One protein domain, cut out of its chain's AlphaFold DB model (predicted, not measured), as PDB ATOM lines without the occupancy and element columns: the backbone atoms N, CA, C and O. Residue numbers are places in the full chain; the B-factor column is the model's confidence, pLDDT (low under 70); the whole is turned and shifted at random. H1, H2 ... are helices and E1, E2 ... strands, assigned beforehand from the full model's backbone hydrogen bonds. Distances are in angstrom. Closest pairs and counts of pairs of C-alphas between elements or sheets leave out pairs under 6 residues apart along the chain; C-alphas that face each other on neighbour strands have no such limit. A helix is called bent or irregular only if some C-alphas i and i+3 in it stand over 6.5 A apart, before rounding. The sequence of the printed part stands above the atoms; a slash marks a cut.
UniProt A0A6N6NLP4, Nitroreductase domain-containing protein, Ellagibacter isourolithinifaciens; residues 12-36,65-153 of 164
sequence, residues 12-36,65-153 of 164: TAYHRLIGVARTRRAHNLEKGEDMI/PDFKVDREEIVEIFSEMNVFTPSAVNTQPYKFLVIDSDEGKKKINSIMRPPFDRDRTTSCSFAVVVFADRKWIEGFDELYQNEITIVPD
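Overview. This is residues 12 to 36 and 65 to 153 of the 164 residues of the protein "Nitroreductase domain-containing protein" of Ellagibacter isourolithinifaciens (UniProt A0A6N6NLP4). A narrow two-stranded ribbon, E1 and E2, makes the middle of a long, loose model, with the small helical hairpin of H3 and H4 at one end and the helices H1 and H5 beyond the other. H2 is near E1 and only just touches H1, and the contacts among H1, H2 and H5 are few. The printed part has 114 residues with five named helices and two named strands, in the order H1 H2 E1 H3 H4 E2 H5; the sheet's order is E1 - E2, antiparallel, and the class is mostly helix. The whole is loose, with a radius of gyration of the C-alphas of 17.7 A, and elongated, with spans of 55 by 30 by 25 A.

Along the chain. E1, residues 94 to 99, is 16.1 A long, and E2, residues 127 to 132, is 16.7 A long. H3 is residues 102 to 111, 14.8 A, and H4 is residues 118 to 123, 9.1 A. H2, residues 71 to 84, measures 20.4 A. H1, residues 12 to 29, measures 25.0 A from C-alpha 12 at (7.991, -26.471, -12.606) and has a kink of 33 degrees near residue 19. H5, residues 136 to 150, measures 20.2 A and ends with C-alpha 150 at (27.913, -26.165, -10.805); it is irregular, with C-alphas 138 and 141 7.6 A apart.

Arrangement. E1 and E2 are antiparallel at 158 degrees, with N 95 and O 131 at 2.8 A and N 129 and O 97 at 3.0 A, within hydrogen-bond range. The closest C-alphas of E1 and H3, Ile 99 and Lys 105, are 6.5 A apart. H3 and H4 are a helical hairpin and touch, closest at the C-alphas of Asn 109 and Arg 118, 5.4 A, with a shallow tilt of 15 degrees, opposite ways. H2 and E1 are near each other, with 6 pairs of C-alphas within 10 A. H1, with residues 17 to 21 alone, only just touches residues 79 to 83 of H2, with 3 pairs of C-alphas within 8 A; the closest are Ala 21 and Ser 79, 6.9 A, at a steep tilt of 60 degrees, the same way. H1 and H5 are close but not clearly touching; their closest C-alphas, Ala 26 and Ile 150, are 6.0 A apart. H2 and H5 are apart. Every O i to N i+4 pair is within hydrogen-bond range in H2, against 13 of 14 in H1, 5 of 6 in H3, 1 of 2 in H4 and 9 of 11 in H5.

Size, cuts and confidence. The two C-alphas farthest apart, those of Pro 115 and Asp 153, are 54.9 A apart. Residues 37 to 64 are not printed, and C-alphas 36 and 65 are 38.3 A apart across the cut. Of the links that are printed whole, none is long. Mean pLDDT of the printed part is 73.2; it is under 70 in residues 12 to 36, 115 to 116 and 143 to 153.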
ATOM      1  N   THR A  12       7.071 -25.902 -11.616       30.08
ATOM      2  CA  THR A  12       7.991 -26.471 -12.606       30.08
ATOM      3  C   THR A  12       8.243 -25.575 -13.823       30.08
ATOM      4  O   THR A  12       9.329 -25.628 -14.400       30.08
ATOM      5  N   ALA A  13       7.300 -24.706 -14.204       31.08
ATOM      6  CA  ALA A  13       7.499 -23.775 -15.317       31.08
ATOM      7  C   ALA A  13       8.504 -22.651 -14.986       31.08
ATOM      8  O   ALA A  13       9.235 -22.204 -15.869       31.08
ATOM      9  N   TYR A  14       8.601 -22.239 -13.715       32.69
ATOM     10  CA  TYR A  14       9.559 -21.222 -13.259       32.69
ATOM     11  C   TYR A  14      10.972 -21.790 -13.095       32.69
ATOM     12  O   TYR A  14      11.950 -21.112 -13.415       32.69
ATOM     13  N   HIS A  15      11.091 -23.060 -12.692       30.75
ATOM     14  CA  HIS A  15      12.377 -23.759 -12.679       30.75
ATOM     15  C   HIS A  15      12.990 -23.919 -14.072       30.75
ATOM     16  O   HIS A  15      14.210 -23.963 -14.174       30.75
ATOM     17  N   ARG A  16      12.194 -23.930 -15.152       31.39
ATOM     18  CA  ARG A  16      12.741 -23.987 -16.518       31.39
ATOM     19  C   ARG A  16      13.543 -22.740 -16.895       31.39
ATOM     20  O   ARG A  16      14.597 -22.887 -17.492       31.39
ATOM     21  N   LEU A  17      13.105 -21.537 -16.523       36.25
ATOM     22  CA  LEU A  17      13.834 -20.297 -16.839       36.25
ATOM     23  C   LEU A  17      15.123 -20.160 -16.013       36.25
ATOM     24  O   LEU A  17      16.174 -19.825 -16.555       36.25
ATOM     25  N   ILE A  18      15.065 -20.515 -14.725       41.22
ATOM     26  CA  ILE A  18      16.242 -20.580 -13.840       41.22
ATOM     27  C   ILE A  18      17.209 -21.674 -14.323       41.22
ATOM     28  O   ILE A  18      18.422 -21.474 -14.351       41.22
ATOM     29  N   GLY A  19      16.669 -22.809 -14.768       35.44
ATOM     30  CA  GLY A  19      17.417 -23.916 -15.349       35.44
ATOM     31  C   GLY A  19      18.102 -23.556 -16.664       35.44
ATOM     32  O   GLY A  19      19.226 -23.988 -16.870       35.44
ATOM     33  N   VAL A  20      17.497 -22.731 -17.528       38.75
ATOM     34  CA  VAL A  20      18.096 -22.281 -18.804       38.75
ATOM     35  C   VAL A  20      19.276 -21.327 -18.574       38.75
ATOM     36  O   VAL A  20      20.324 -21.481 -19.199       38.75
ATOM     37  N   ALA A  21      19.161 -20.395 -17.622       42.47
ATOM     38  CA  ALA A  21      20.279 -19.529 -17.237       42.47
ATOM     39  C   ALA A  21      21.418 -20.318 -16.551       42.47
ATOM     40  O   ALA A  21      22.596 -20.070 -16.812       42.47
ATOM     41  N   ARG A  22      21.081 -21.321 -15.724       44.75
ATOM     42  CA  ARG A  22      22.053 -22.204 -15.049       44.75
ATOM     43  C   ARG A  22      22.703 -23.238 -15.978       44.75
ATOM     44  O   ARG A  22      23.886 -23.515 -15.821       44.75
ATOM     45  N   THR A  23      21.984 -23.770 -16.966       37.41
ATOM     46  CA  THR A  23      22.550 -24.687 -17.978       37.41
ATOM     47  C   THR A  23      23.496 -23.963 -18.923       37.41
ATOM     48  O   THR A  23      24.543 -24.515 -19.232       37.41
ATOM     49  N   ARG A  24      23.220 -22.703 -19.299       42.00
ATOM     50  CA  ARG A  24      24.216 -21.861 -19.988       42.00
ATOM     51  C   ARG A  24      25.474 -21.644 -19.139       42.00
ATOM     52  O   ARG A  24      26.573 -21.726 -19.667       42.00
ATOM     53  N   ARG A  25      25.326 -21.432 -17.826       40.59
ATOM     54  CA  ARG A  25      26.455 -21.284 -16.888       40.59
ATOM     55  C   ARG A  25      27.328 -22.546 -16.823       40.59
ATOM     56  O   ARG A  25      28.539 -22.429 -16.948       40.59
ATOM     57  N   ALA A  26      26.726 -23.730 -16.688       43.38
ATOM     58  CA  ALA A  26      27.451 -25.006 -16.683       43.38
ATOM     59  C   ALA A  26      28.101 -25.323 -18.047       43.38
ATOM     60  O   ALA A  26      29.258 -25.717 -18.110       43.38
ATOM     61  N   HIS A  27      27.390 -25.061 -19.146       40.22
ATOM     62  CA  HIS A  27      27.880 -25.303 -20.506       40.22
ATOM     63  C   HIS A  27      29.023 -24.350 -20.920       40.22
ATOM     64  O   HIS A  27      29.840 -24.699 -21.772       40.22
ATOM     65  N   ASN A  28      29.096 -23.146 -20.343       43.72
ATOM     66  CA  ASN A  28      30.194 -22.202 -20.585       43.72
ATOM     67  C   ASN A  28      31.428 -22.514 -19.714       43.72
ATOM     68  O   ASN A  28      32.553 -22.316 -20.164       43.72
ATOM     69  N   LEU A  29      31.229 -23.082 -18.516       42.59
ATOM     70  CA  LEU A  29      32.300 -23.620 -17.660       42.59
ATOM     71  C   LEU A  29      33.049 -24.783 -18.333       42.59
ATOM     72  O   LEU A  29      34.276 -24.803 -18.325       42.59
ATOM     73  N   GLU A  30      32.332 -25.707 -18.982       42.38
ATOM     74  CA  GLU A  30      32.937 -26.833 -19.720       42.38
ATOM     75  C   GLU A  30      33.804 -26.394 -20.915       42.38
ATOM     76  O   GLU A  30      34.658 -27.152 -21.373       42.38
ATOM     77  N   LYS A  31      33.606 -25.173 -21.428       42.88
ATOM     78  CA  LYS A  31      34.305 -24.646 -22.611       42.88
ATOM     79  C   LYS A  31      35.516 -23.764 -22.305       42.88
ATOM     80  O   LYS A  31      36.185 -23.343 -23.244       42.88
ATOM     81  N   GLY A  32      35.818 -23.501 -21.031       35.12
ATOM     82  CA  GLY A  32      36.968 -22.673 -20.650       35.12
ATOM     83  C   GLY A  32      36.872 -21.217 -21.124       35.12
ATOM     84  O   GLY A  32      37.897 -20.581 -21.346       35.12
ATOM     85  N   GLU A  33      35.657 -20.695 -21.312       41.94
ATOM     86  CA  GLU A  33      35.434 -19.290 -21.660       41.94
ATOM     87  C   GLU A  33      35.491 -18.428 -20.383       41.94
ATOM     88  O   GLU A  33      34.785 -18.693 -19.407       41.94
ATOM     89  N   ASP A  34      36.357 -17.407 -20.377       37.31
ATOM     90  CA  ASP A  34      36.608 -16.525 -19.230       37.31
ATOM     91  C   ASP A  34      35.312 -15.926 -18.647       37.31
ATOM     92  O   ASP A  34      34.541 -15.236 -19.319       37.31
ATOM     93  N   MET A  35      35.116 -16.115 -17.337       46.84
ATOM     94  CA  MET A  35      33.925 -15.727 -16.562       46.84
ATOM     95  C   MET A  35      33.786 -14.211 -16.295       46.84
ATOM     96  O   MET A  35      33.032 -13.803 -15.411       46.84
ATOM     97  N   ILE A  36      34.471 -13.347 -17.054       38.44
ATOM     98  CA  ILE A  36      34.332 -11.883 -16.967       38.44
ATOM     99  C   ILE A  36      34.189 -11.278 -18.373       38.44
ATOM    100  O   ILE A  36      35.154 -10.921 -19.041       38.44
ATOM    101  N   PRO A  65       1.299   4.058 -27.140       88.56
ATOM    102  CA  PRO A  65       0.482   2.857 -26.970       88.56
ATOM    103  C   PRO A  65       0.575   1.883 -28.148       88.56
ATOM    104  O   PRO A  65       0.364   0.681 -27.953       88.56
ATOM    105  N   ASP A  66       0.906   2.383 -29.340       90.81
ATOM    106  CA  ASP A  66       1.007   1.588 -30.568       90.81
ATOM    107  C   ASP A  66       2.323   0.801 -30.638       90.81
ATOM    108  O   ASP A  66       2.430  -0.182 -31.367       90.81
ATOM    109  N   PHE A  67       3.324   1.193 -29.844       92.75
ATOM    110  CA  PHE A  67       4.592   0.481 -29.767       92.75
ATOM    111  C   PHE A  67       4.495  -0.701 -28.794       92.75
ATOM    112  O   PHE A  67       4.269  -0.531 -27.588       92.75
ATOM    113  N   LYS A  68       4.704  -1.916 -29.305       90.88
ATOM    114  CA  LYS A  68       4.774  -3.151 -28.513       90.88
ATOM    115  C   LYS A  68       6.190  -3.720 -28.549       90.88
ATOM    116  O   LYS A  68       6.920  -3.512 -29.510       90.88
ATOM    117  N   VAL A  69       6.551  -4.402 -27.467       90.62
ATOM    118  CA  VAL A  69       7.820  -5.121 -27.324       90.62
ATOM    119  C   VAL A  69       7.509  -6.601 -27.477       90.62
ATOM    120  O   VAL A  69       6.532  -7.074 -26.887       90.62
ATOM    121  N   ASP A  70       8.321  -7.303 -28.259       90.88
ATOM    122  CA  ASP A  70       8.146  -8.732 -28.490       90.88
ATOM    123  C   ASP A  70       8.393  -9.521 -27.204       90.88
ATOM    124  O   ASP A  70       9.202  -9.153 -26.346       90.88
ATOM    125  N   ARG A  71       7.665 -10.626 -27.033       88.12
ATOM    126  CA  ARG A  71       7.685 -11.365 -25.768       88.12
ATOM    127  C   ARG A  71       9.037 -12.029 -25.519       88.12
ATOM    128  O   ARG A  71       9.449 -12.163 -24.370       88.12
ATOM    129  N   GLU A  72       9.727 -12.398 -26.587       87.94
ATOM    130  CA  GLU A  72      11.082 -12.933 -26.591       87.94
ATOM    131  C   GLU A  72      12.086 -11.902 -26.058       87.94
ATOM    132  O   GLU A  72      12.870 -12.232 -25.170       87.94
ATOM    133  N   GLU A  73      11.996 -10.644 -26.509       86.31
ATOM    134  CA  GLU A  73      12.835  -9.533 -26.025       86.31
ATOM    135  C   GLU A  73      12.586  -9.278 -24.531       86.31
ATOM    136  O   GLU A  73      13.523  -9.094 -23.755       86.31
ATOM    137  N   ILE A  74      11.330  -9.357 -24.074       89.19
ATOM    138  CA  ILE A  74      11.013  -9.222 -22.644       89.19
ATOM    139  C   ILE A  74      11.664 -10.348 -21.826       89.19
ATOM    140  O   ILE A  74      12.229 -10.092 -20.762       89.19
ATOM    141  N   VAL A  75      11.591 -11.597 -22.297       86.94
ATOM    142  CA  VAL A  75      12.210 -12.743 -21.611       86.94
ATOM    143  C   VAL A  75      13.731 -12.598 -21.553       86.94
ATOM    144  O   VAL A  75      14.315 -12.895 -20.511       86.94
ATOM    145  N   GLU A  76      14.358 -12.108 -22.623       83.50
ATOM    146  CA  GLU A  76      15.796 -11.833 -22.675       83.50
ATOM    147  C   GLU A  76      16.206 -10.802 -21.610       83.50
ATOM    148  O   GLU A  76      17.058 -11.108 -20.774       83.50
ATOM    149  N   ILE A  77      15.506  -9.661 -21.529       86.12
ATOM    150  CA  ILE A  77      15.754  -8.613 -20.520       86.12
ATOM    151  C   ILE A  77      15.726  -9.186 -19.094       86.12
ATOM    152  O   ILE A  77      16.616  -8.916 -18.285       86.12
ATOM    153  N   PHE A  78      14.710  -9.989 -18.760       85.50
ATOM    154  CA  PHE A  78      14.601 -10.578 -17.421       85.50
ATOM    155  C   PHE A  78      15.617 -11.690 -17.168       85.50
ATOM    156  O   PHE A  78      16.055 -11.862 -16.030       85.50
ATOM    157  N   SER A  79      15.999 -12.441 -18.203       80.38
ATOM    158  CA  SER A  79      17.042 -13.457 -18.097       80.38
ATOM    159  C   SER A  79      18.389 -12.819 -17.773       80.38
ATOM    160  O   SER A  79      19.070 -13.280 -16.860       80.38
ATOM    161  N   GLU A  80      18.759 -11.751 -18.476       80.06
ATOM    162  CA  GLU A  80      19.986 -11.000 -18.204       80.06
ATOM    163  C   GLU A  80      19.949 -10.373 -16.809       80.06
ATOM    164  O   GLU A  80      20.856 -10.587 -16.005       80.06
ATOM    165  N   MET A  81      18.857  -9.682 -16.468       84.38
ATOM    166  CA  MET A  81      18.680  -9.072 -15.148       84.38
ATOM    167  C   MET A  81      18.861 -10.091 -14.017       84.38
ATOM    168  O   MET A  81      19.554  -9.800 -13.042       84.38
ATOM    169  N   ASN A  82      18.288 -11.290 -14.146       78.38
ATOM    170  CA  ASN A  82      18.399 -12.331 -13.129       78.38
ATOM    171  C   ASN A  82      19.836 -12.858 -12.959       78.38
ATOM    172  O   ASN A  82      20.231 -13.219 -11.856       78.38
ATOM    173  N   VAL A  83      20.625 -12.892 -14.034       72.88
ATOM    174  CA  VAL A  83      22.018 -13.361 -13.983       72.88
ATOM    175  C   VAL A  83      22.936 -12.336 -13.314       72.88
ATOM    176  O   VAL A  83      23.812 -12.725 -12.546       72.88
ATOM    177  N   PHE A  84      22.748 -11.039 -13.583       76.62
ATOM    178  CA  PHE A  84      23.676  -9.994 -13.122       76.62
ATOM    179  C   PHE A  84      23.301  -9.350 -11.791       76.62
ATOM    180  O   PHE A  84      24.148  -8.708 -11.170       76.62
ATOM    181  N   THR A  85      22.051  -9.483 -11.345       82.44
ATOM    182  CA  THR A  85      21.611  -8.836 -10.105       82.44
ATOM    183  C   THR A  85      22.106  -9.625  -8.890       82.44
ATOM    184  O   THR A  85      21.692 -10.770  -8.703       82.44
ATOM    185  N   PRO A  86      22.946  -9.040  -8.017       83.44
ATOM    186  CA  PRO A  86      23.372  -9.720  -6.803       83.44
ATOM    187  C   PRO A  86      22.203  -9.856  -5.820       83.44
ATOM    188  O   PRO A  86      21.328  -8.993  -5.730       83.44
ATOM    189  N   SER A  87      22.206 -10.929  -5.031       82.62
ATOM    190  CA  SER A  87      21.249 -11.132  -3.940       82.62
ATOM    191  C   SER A  87      21.930 -11.774  -2.735       82.62
ATOM    192  O   SER A  87      22.949 -12.453  -2.875       82.62
ATOM    193  N   ALA A  88      21.385 -11.539  -1.539       80.00
ATOM    194  CA  ALA A  88      21.912 -12.129  -0.314       80.00
ATOM    195  C   ALA A  88      21.943 -13.658  -0.445       80.00
ATOM    196  O   ALA A  88      20.937 -14.266  -0.829       80.00
ATOM    197  N   VAL A  89      23.117 -14.243  -0.176       79.69
ATOM    198  CA  VAL A  89      23.414 -15.680  -0.333       79.69
ATOM    199  C   VAL A  89      22.943 -16.273  -1.679       79.69
ATOM    200  O   VAL A  89      22.592 -17.442  -1.755       79.69
ATOM    201  N   ASN A  90      22.894 -15.442  -2.729       78.44
ATOM    202  CA  ASN A  90      22.456 -15.779  -4.088       78.44
ATOM    203  C   ASN A  90      21.060 -16.443  -4.204       78.44
ATOM    204  O   ASN A  90      20.786 -17.205  -5.129       78.44
ATOM    205  N   THR A  91      20.139 -16.125  -3.291       77.25
ATOM    206  CA  THR A  91      18.785 -16.723  -3.260       77.25
ATOM    207  C   THR A  91      17.817 -16.197  -4.310       77.25
ATOM    208  O   THR A  91      16.784 -16.820  -4.550       77.25
ATOM    209  N   GLN A  92      18.128 -15.052  -4.925       84.06
ATOM    210  CA  GLN A  92      17.338 -14.425  -5.990       84.06
ATOM    211  C   GLN A  92      15.827 -14.380  -5.660       84.06
ATOM    212  O   GLN A  92      14.998 -14.852  -6.444       84.06
ATOM    213  N   PRO A  93      15.419 -13.829  -4.493       88.06
ATOM    214  CA  PRO A  93      14.061 -13.978  -3.961       88.06
ATOM    215  C   PRO A  93      13.032 -13.063  -4.649       88.06
ATOM    216  O   PRO A  93      11.984 -12.760  -4.086       88.06
ATOM    217  N   TYR A  94      13.311 -12.575  -5.853       89.25
ATOM    218  CA  TYR A  94      12.405 -11.734  -6.628       89.25
ATOM    219  C   TYR A  94      11.573 -12.591  -7.592       89.25
ATOM    220  O   TYR A  94      12.075 -13.484  -8.273       89.25
ATOM    221  N   LYS A  95      10.268 -12.316  -7.667       89.50
ATOM    222  CA  LYS A  95       9.352 -12.907  -8.651       89.50
ATOM    223  C   LYS A  95       8.731 -11.790  -9.480       89.50
ATOM    224  O   LYS A  95       8.257 -10.796  -8.931       89.50
ATOM    225  N   PHE A  96       8.704 -11.969 -10.795       91.69
ATOM    226  CA  PHE A  96       8.183 -10.974 -11.727       91.69
ATOM    227  C   PHE A  96       6.879 -11.452 -12.351       91.69
ATOM    228  O   PHE A  96       6.814 -12.535 -12.931       91.69
ATOM    229  N   LEU A  97       5.845 -10.620 -12.262       92.38
ATOM    230  CA  LEU A  97       4.621 -10.776 -13.035       92.38
ATOM    231  C   LEU A  97       4.643  -9.766 -14.181       92.38
ATOM    232  O   LEU A  97       4.463  -8.566 -13.966       92.38
ATOM    233  N   VAL A  98       4.874 -10.273 -15.388       93.50
ATOM    234  CA  VAL A  98       4.878  -9.488 -16.625       93.50
ATOM    235  C   VAL A  98       3.471  -9.464 -17.210       93.50
ATOM    236  O   VAL A  98       2.838 -10.509 -17.370       93.50
ATOM    237  N   ILE A  99       2.980  -8.264 -17.511       92.81
ATOM    238  CA  ILE A  99       1.618  -8.026 -17.982       92.81
ATOM    239  C   ILE A  99       1.674  -7.212 -19.272       92.81
ATOM    240  O   ILE A  99       1.871  -5.999 -19.263       92.81
ATOM    241  N   ASP A 100       1.487  -7.901 -20.389       92.31
ATOM    242  CA  ASP A 100       1.538  -7.371 -21.751       92.31
ATOM    243  C   ASP A 100       0.155  -7.315 -22.427       92.31
ATOM    244  O   ASP A 100      -0.047  -6.506 -23.332       92.31
ATOM    245  N   SER A 101      -0.826  -8.084 -21.940       92.19
ATOM    246  CA  SER A 101      -2.195  -8.103 -22.471       92.19
ATOM    247  C   SER A 101      -3.056  -6.918 -22.020       92.19
ATOM    248  O   SER A 101      -2.956  -6.433 -20.888       92.19
ATOM    249  N   ASP A 102      -3.989  -6.494 -22.877       90.88
ATOM    250  CA  ASP A 102      -4.901  -5.382 -22.579       90.88
ATOM    251  C   ASP A 102      -5.841  -5.684 -21.406       90.88
ATOM    252  O   ASP A 102      -6.130  -4.811 -20.586       90.88
ATOM    253  N   GLU A 103      -6.304  -6.929 -21.287       91.69
ATOM    254  CA  GLU A 103      -7.120  -7.372 -20.152       91.69
ATOM    255  C   GLU A 103      -6.339  -7.290 -18.836       91.69
ATOM    256  O   GLU A 103      -6.850  -6.791 -17.829       91.69
ATOM    257  N   GLY A 104      -5.079  -7.733 -18.853       91.62
ATOM    258  CA  GLY A 104      -4.191  -7.656 -17.701       91.62
ATOM    259  C   GLY A 104      -3.930  -6.209 -17.294       91.62
ATOM    260  O   GLY A 104      -4.086  -5.865 -16.121       91.62
ATOM    261  N   LYS A 105      -3.632  -5.335 -18.262       90.69
ATOM    262  CA  LYS A 105      -3.426  -3.899 -18.023       90.69
ATOM    263  C   LYS A 105      -4.660  -3.234 -17.431       90.69
ATOM    264  O   LYS A 105      -4.535  -2.517 -16.445       90.69
ATOM    265  N   LYS A 106      -5.863  -3.532 -17.938       89.88
ATOM    266  CA  LYS A 106      -7.128  -3.036 -17.356       89.88
ATOM    267  C   LYS A 106      -7.305  -3.473 -15.900       89.88
ATOM    268  O   LYS A 106      -7.771  -2.683 -15.080       89.88
ATOM    269  N   LYS A 107      -6.910  -4.704 -15.563       91.56
ATOM    270  CA  LYS A 107      -6.987  -5.229 -14.193       91.56
ATOM    271  C   LYS A 107      -5.975  -4.578 -13.250       91.56
ATOM    272  O   LYS A 107      -6.320  -4.320 -12.105       91.56
ATOM    273  N   ILE A 108      -4.756  -4.283 -13.708       90.56
ATOM    274  CA  ILE A 108      -3.815  -3.478 -12.910       90.56
ATOM    275  C   ILE A 108      -4.349  -2.053 -12.757       90.56
ATOM    276  O   ILE A 108      -4.327  -1.490 -11.669       90.56
ATOM    277  N   ASN A 109      -4.859  -1.466 -13.836       88.62
ATOM    278  CA  ASN A 109      -5.324  -0.087 -13.845       88.62
ATOM    279  C   ASN A 109      -6.419   0.179 -12.792       88.62
ATOM    280  O   ASN A 109      -6.487   1.263 -12.212       88.62
ATOM    281  N   SER A 110      -7.262  -0.819 -12.493       88.56
ATOM    282  CA  SER A 110      -8.319  -0.688 -11.483       88.56
ATOM    283  C   SER A 110      -7.798  -0.594 -10.044       88.56
ATOM    284  O   SER A 110      -8.464   0.027  -9.215       88.56
ATOM    285  N   ILE A 111      -6.620  -1.158  -9.753       88.88
ATOM    286  CA  ILE A 111      -5.979  -1.107  -8.427       88.88
ATOM    287  C   ILE A 111      -4.974   0.046  -8.290       88.88
ATOM    288  O   ILE A 111      -4.499   0.318  -7.190       88.88
ATOM    289  N   MET A 112      -4.649   0.735  -9.389       86.75
ATOM    290  CA  MET A 112      -3.746   1.887  -9.379       86.75
ATOM    291  C   MET A 112      -4.423   3.141  -8.829       86.75
ATOM    292  O   MET A 112      -5.614   3.389  -9.054       86.75
ATOM    293  N   ARG A 113      -3.635   3.969  -8.131       81.94
ATOM    294  CA  ARG A 113      -4.111   5.201  -7.499       81.94
ATOM    295  C   ARG A 113      -4.555   6.222  -8.562       81.94
ATOM    296  O   ARG A 113      -3.737   6.663  -9.373       81.94
ATOM    297  N   PRO A 114      -5.828   6.654  -8.558       77.25
ATOM    298  CA  PRO A 114      -6.276   7.717  -9.446       77.25
ATOM    299  C   PRO A 114      -5.828   9.108  -8.952       77.25
ATOM    300  O   PRO A 114      -5.677   9.310  -7.742       77.25
ATOM    301  N   PRO A 115      -5.664  10.089  -9.862       69.69
ATOM    302  CA  PRO A 115      -5.682   9.952 -11.326       69.69
ATOM    303  C   PRO A 115      -4.306   9.612 -11.936       69.69
ATOM    304  O   PRO A 115      -4.232   9.138 -13.062       69.69
ATOM    305  N   PHE A 116      -3.214   9.835 -11.201       69.69
ATOM    306  CA  PHE A 116      -1.870  10.004 -11.772       69.69
ATOM    307  C   PHE A 116      -1.202   8.750 -12.349       69.69
ATOM    308  O   PHE A 116      -0.251   8.882 -13.131       69.69
ATOM    309  N   ASP A 117      -1.639   7.558 -11.942       74.81
ATOM    310  CA  ASP A 117      -0.964   6.302 -12.292       74.81
ATOM    311  C   ASP A 117      -1.764   5.444 -13.282       74.81
ATOM    312  O   ASP A 117      -1.231   4.473 -13.821       74.81
ATOM    313  N   ARG A 118      -3.011   5.828 -13.588       74.31
ATOM    314  CA  ARG A 118      -3.892   5.037 -14.456       74.31
ATOM    315  C   ARG A 118      -3.434   5.019 -15.912       74.31
ATOM    316  O   ARG A 118      -3.181   3.951 -16.471       74.31
ATOM    317  N   ASP A 119      -3.211   6.197 -16.483       77.56
ATOM    318  CA  ASP A 119      -2.872   6.360 -17.906       77.56
ATOM    319  C   ASP A 119      -1.514   5.739 -18.279       77.56
ATOM    320  O   ASP A 119      -1.238   5.433 -19.440       77.56
ATOM    321  N   ARG A 120      -0.661   5.487 -17.281       83.31
ATOM    322  CA  ARG A 120       0.656   4.864 -17.476       83.31
ATOM    323  C   ARG A 120       0.548   3.371 -17.741       83.31
ATOM    324  O   ARG A 120       1.299   2.830 -18.542       83.31
ATOM    325  N   THR A 121      -0.391   2.707 -17.065       83.00
ATOM    326  CA  THR A 121      -0.586   1.256 -17.198       83.00
ATOM    327  C   THR A 121      -1.240   0.869 -18.515       83.00
ATOM    328  O   THR A 121      -1.027  -0.237 -19.002       83.00
ATOM    329  N   THR A 122      -2.027   1.772 -19.100       83.12
ATOM    330  CA  THR A 122      -2.684   1.554 -20.390       83.12
ATOM    331  C   THR A 122      -1.787   1.923 -21.569       83.12
ATOM    332  O   THR A 122      -1.863   1.260 -22.599       83.12
ATOM    333  N   SER A 123      -0.921   2.934 -21.427       87.75
ATOM    334  CA  SER A 123      -0.027   3.391 -22.505       87.75
ATOM    335  C   SER A 123       1.275   2.597 -22.643       87.75
ATOM    336  O   SER A 123       1.895   2.643 -23.702       87.75
ATOM    337  N   CYS A 124       1.711   1.860 -21.616       91.44
ATOM    338  CA  CYS A 124       2.957   1.099 -21.689       91.44
ATOM    339  C   CYS A 124       2.855  -0.149 -22.588       91.44
ATOM    340  O   CYS A 124       1.788  -0.759 -22.749       91.44
ATOM    341  N   SER A 125       3.993  -0.588 -23.136       93.31
ATOM    342  CA  SER A 125       4.079  -1.840 -23.902       93.31
ATOM    343  C   SER A 125       3.809  -3.056 -23.013       93.31
ATOM    344  O   SER A 125       2.990  -3.902 -23.368       93.31
ATOM    345  N   PHE A 126       4.390  -3.091 -21.813       93.25
ATOM    346  CA  PHE A 126       4.098  -4.065 -20.763       93.25
ATOM    347  C   PHE A 126       4.297  -3.433 -19.379       93.25
ATOM    348  O   PHE A 126       4.996  -2.429 -19.228       93.25
ATOM    349  N   ALA A 127       3.655  -4.002 -18.363       91.88
ATOM    350  CA  ALA A 127       3.827  -3.640 -16.963       91.88
ATOM    351  C   ALA A 127       4.486  -4.792 -16.202       91.88
ATOM    352  O   ALA A 127       4.274  -5.963 -16.519       91.88
ATOM    353  N   VAL A 128       5.266  -4.458 -15.178       93.06
ATOM    354  CA  VAL A 128       5.979  -5.433 -14.351       93.06
ATOM    355  C   VAL A 128       5.591  -5.196 -12.905       93.06
ATOM    356  O   VAL A 128       5.769  -4.095 -12.386       93.06
ATOM    357  N   VAL A 129       5.072  -6.231 -12.252       92.06
ATOM    358  CA  VAL A 129       4.874  -6.231 -10.802       92.06
ATOM    359  C   VAL A 129       5.952  -7.102 -10.181       92.06
ATOM    360  O   VAL A 129       6.087  -8.278 -10.524       92.06
ATOM    361  N   VAL A 130       6.731  -6.503  -9.285       92.81
ATOM    362  CA  VAL A 130       7.811  -7.178  -8.566       92.81
ATOM    363  C   VAL A 130       7.277  -7.658  -7.225       92.81
ATOM    364  O   VAL A 130       6.750  -6.871  -6.441       92.81
ATOM    365  N   PHE A 131       7.427  -8.950  -6.960       92.81
ATOM    366  CA  PHE A 131       7.107  -9.569  -5.683       92.81
ATOM    367  C   PHE A 131       8.388 -10.043  -5.004       92.81
ATOM    368  O   PHE A 131       9.294 -10.553  -5.661       92.81
ATOM    369  N   ALA A 132       8.434  -9.905  -3.682       91.69
ATOM    370  CA  ALA A 132       9.460 -10.521  -2.854       91.69
ATOM    371  C   ALA A 132       8.938 -11.854  -2.308       91.69
ATOM    372  O   ALA A 132       7.878 -11.906  -1.676       91.69
ATOM    373  N   ASP A 133       9.687 -12.922  -2.544       89.25
ATOM    374  CA  ASP A 133       9.418 -14.238  -1.993       89.25
ATOM    375  C   ASP A 133       9.831 -14.274  -0.520       89.25
ATOM    376  O   ASP A 133      11.010 -14.282  -0.170       89.25
ATOM    377  N   ARG A 134       8.836 -14.275   0.370       89.00
ATOM    378  CA  ARG A 134       9.059 -14.333   1.823       89.00
ATOM    379  C   ARG A 134       9.410 -15.733   2.321       89.00
ATOM    380  O   ARG A 134       9.792 -15.870   3.477       89.00
ATOM    381  N   LYS A 135       9.252 -16.750   1.476       87.50
ATOM    382  CA  LYS A 135       9.485 -18.164   1.778       87.50
ATOM    383  C   LYS A 135      10.742 -18.685   1.079       87.50
ATOM    384  O   LYS A 135      10.909 -19.888   0.947       87.50
ATOM    385  N   TRP A 136      11.648 -17.791   0.679       81.50
ATOM    386  CA  TRP A 136      12.886 -18.138  -0.026       81.50
ATOM    387  C   TRP A 136      13.732 -19.204   0.693       81.50
ATOM    388  O   TRP A 136      14.397 -19.992   0.028       81.50
ATOM    389  N   ILE A 137      13.664 -19.265   2.030       83.06
ATOM    390  CA  ILE A 137      14.352 -20.276   2.851       83.06
ATOM    391  C   ILE A 137      13.878 -21.695   2.519       83.06
ATOM    392  O   ILE A 137      14.686 -22.614   2.528       83.06
ATOM    393  N   GLU A 138      12.597 -21.887   2.186       84.69
ATOM    394  CA  GLU A 138      12.026 -23.219   1.920       84.69
ATOM    395  C   GLU A 138      12.681 -23.893   0.698       84.69
ATOM    396  O   GLU A 138      12.742 -25.114   0.643       84.69
ATOM    397  N   GLY A 139      13.193 -23.110  -0.261       73.56
ATOM    398  CA  GLY A 139      13.922 -23.611  -1.433       73.56
ATOM    399  C   GLY A 139      15.443 -23.458  -1.344       73.56
ATOM    400  O   GLY A 139      16.128 -23.688  -2.339       73.56
ATOM    401  N   PHE A 140      15.982 -23.026  -0.200       77.50
ATOM    402  CA  PHE A 140      17.401 -22.698  -0.066       77.50
ATOM    403  C   PHE A 140      18.301 -23.916  -0.278       77.50
ATOM    404  O   PHE A 140      19.248 -23.832  -1.054       77.50
ATOM    405  N   ASP A 141      17.973 -25.052   0.338       75.62
ATOM    406  CA  ASP A 141      18.789 -26.269   0.255       75.62
ATOM    407  C   ASP A 141      18.906 -26.781  -1.186       75.62
ATOM    408  O   ASP A 141      20.000 -27.103  -1.650       75.62
ATOM    409  N   GLU A 142      17.800 -26.780  -1.935       73.75
ATOM    410  CA  GLU A 142      17.800 -27.150  -3.353       73.75
ATOM    411  C   GLU A 142      18.643 -26.175  -4.186       73.75
ATOM    412  O   GLU A 142      19.399 -26.582  -5.071       73.75
ATOM    413  N   LEU A 143      18.534 -24.867  -3.930       69.38
ATOM    414  CA  LEU A 143      19.330 -23.860  -4.631       69.38
ATOM    415  C   LEU A 143      20.822 -24.018  -4.327       69.38
ATOM    416  O   LEU A 143      21.623 -23.960  -5.260       69.38
ATOM    417  N   TYR A 144      21.168 -24.267  -3.067       69.38
ATOM    418  CA  TYR A 144      22.534 -24.437  -2.590       69.38
ATOM    419  C   TYR A 144      23.186 -25.713  -3.142       69.38
ATOM    420  O   TYR A 144      24.298 -25.664  -3.664       69.38
ATOM    421  N   GLN A 145      22.472 -26.847  -3.137       68.06
ATOM    422  CA  GLN A 145      22.945 -28.094  -3.758       68.06
ATOM    423  C   GLN A 145      23.234 -27.926  -5.254       68.06
ATOM    424  O   GLN A 145      24.243 -28.420  -5.768       68.06
ATOM    425  N   ASN A 146      22.369 -27.197  -5.959       66.56
ATOM    426  CA  ASN A 146      22.588 -26.892  -7.368       66.56
ATOM    427  C   ASN A 146      23.847 -26.036  -7.581       66.56
ATOM    428  O   ASN A 146      24.554 -26.240  -8.562       66.56
ATOM    429  N   GLU A 147      24.142 -25.090  -6.690       63.44
ATOM    430  CA  GLU A 147      25.340 -24.251  -6.802       63.44
ATOM    431  C   GLU A 147      26.634 -25.026  -6.578       63.44
ATOM    432  O   GLU A 147      27.550 -24.882  -7.385       63.44
ATOM    433  N   ILE A 148      26.682 -25.900  -5.567       61.25
ATOM    434  CA  ILE A 148      27.831 -26.789  -5.326       61.25
ATOM    435  C   ILE A 148      28.094 -27.684  -6.544       61.25
ATOM    436  O   ILE A 148      29.236 -27.896  -6.931       61.25
ATOM    437  N   THR A 149      27.034 -28.190  -7.181       60.69
ATOM    438  CA  THR A 149      27.166 -29.055  -8.367       60.69
ATOM    439  C   THR A 149      27.761 -28.301  -9.561       60.69
ATOM    440  O   THR A 149      28.503 -28.876 -10.352       60.69
ATOM    441  N   ILE A 150      27.433 -27.014  -9.703       61.31
ATOM    442  CA  ILE A 150      27.913 -26.165 -10.805       61.31
ATOM    443  C   ILE A 150      29.331 -25.644 -10.530       61.31
ATOM    444  O   ILE A 150      30.090 -25.430 -11.472       61.31
ATOM    445  N   VAL A 151      29.688 -25.419  -9.263       60.44
ATOM    446  CA  VAL A 151      31.004 -24.925  -8.838       60.44
ATOM    447  C   VAL A 151      31.579 -25.901  -7.805       60.44
ATOM    448  O   VAL A 151      31.420 -25.677  -6.608       60.44
ATOM    449  N   PRO A 152      32.239 -26.992  -8.235       54.56
ATOM    450  CA  PRO A 152      32.699 -28.045  -7.328       54.56
ATOM    451  C   PRO A 152      33.669 -27.562  -6.238       54.56
ATOM    452  O   PRO A 152      33.670 -28.120  -5.145       54.56
ATOM    453  N   ASP A 153      34.425 -26.491  -6.503       58.19
ATOM    454  CA  ASP A 153      35.436 -25.922  -5.594       58.19
ATOM    455  C   ASP A 153      34.843 -24.998  -4.503       58.19
ATOM    456  O   ASP A 153      35.562 -24.439  -3.672       58.19
TER     457      ASP A 153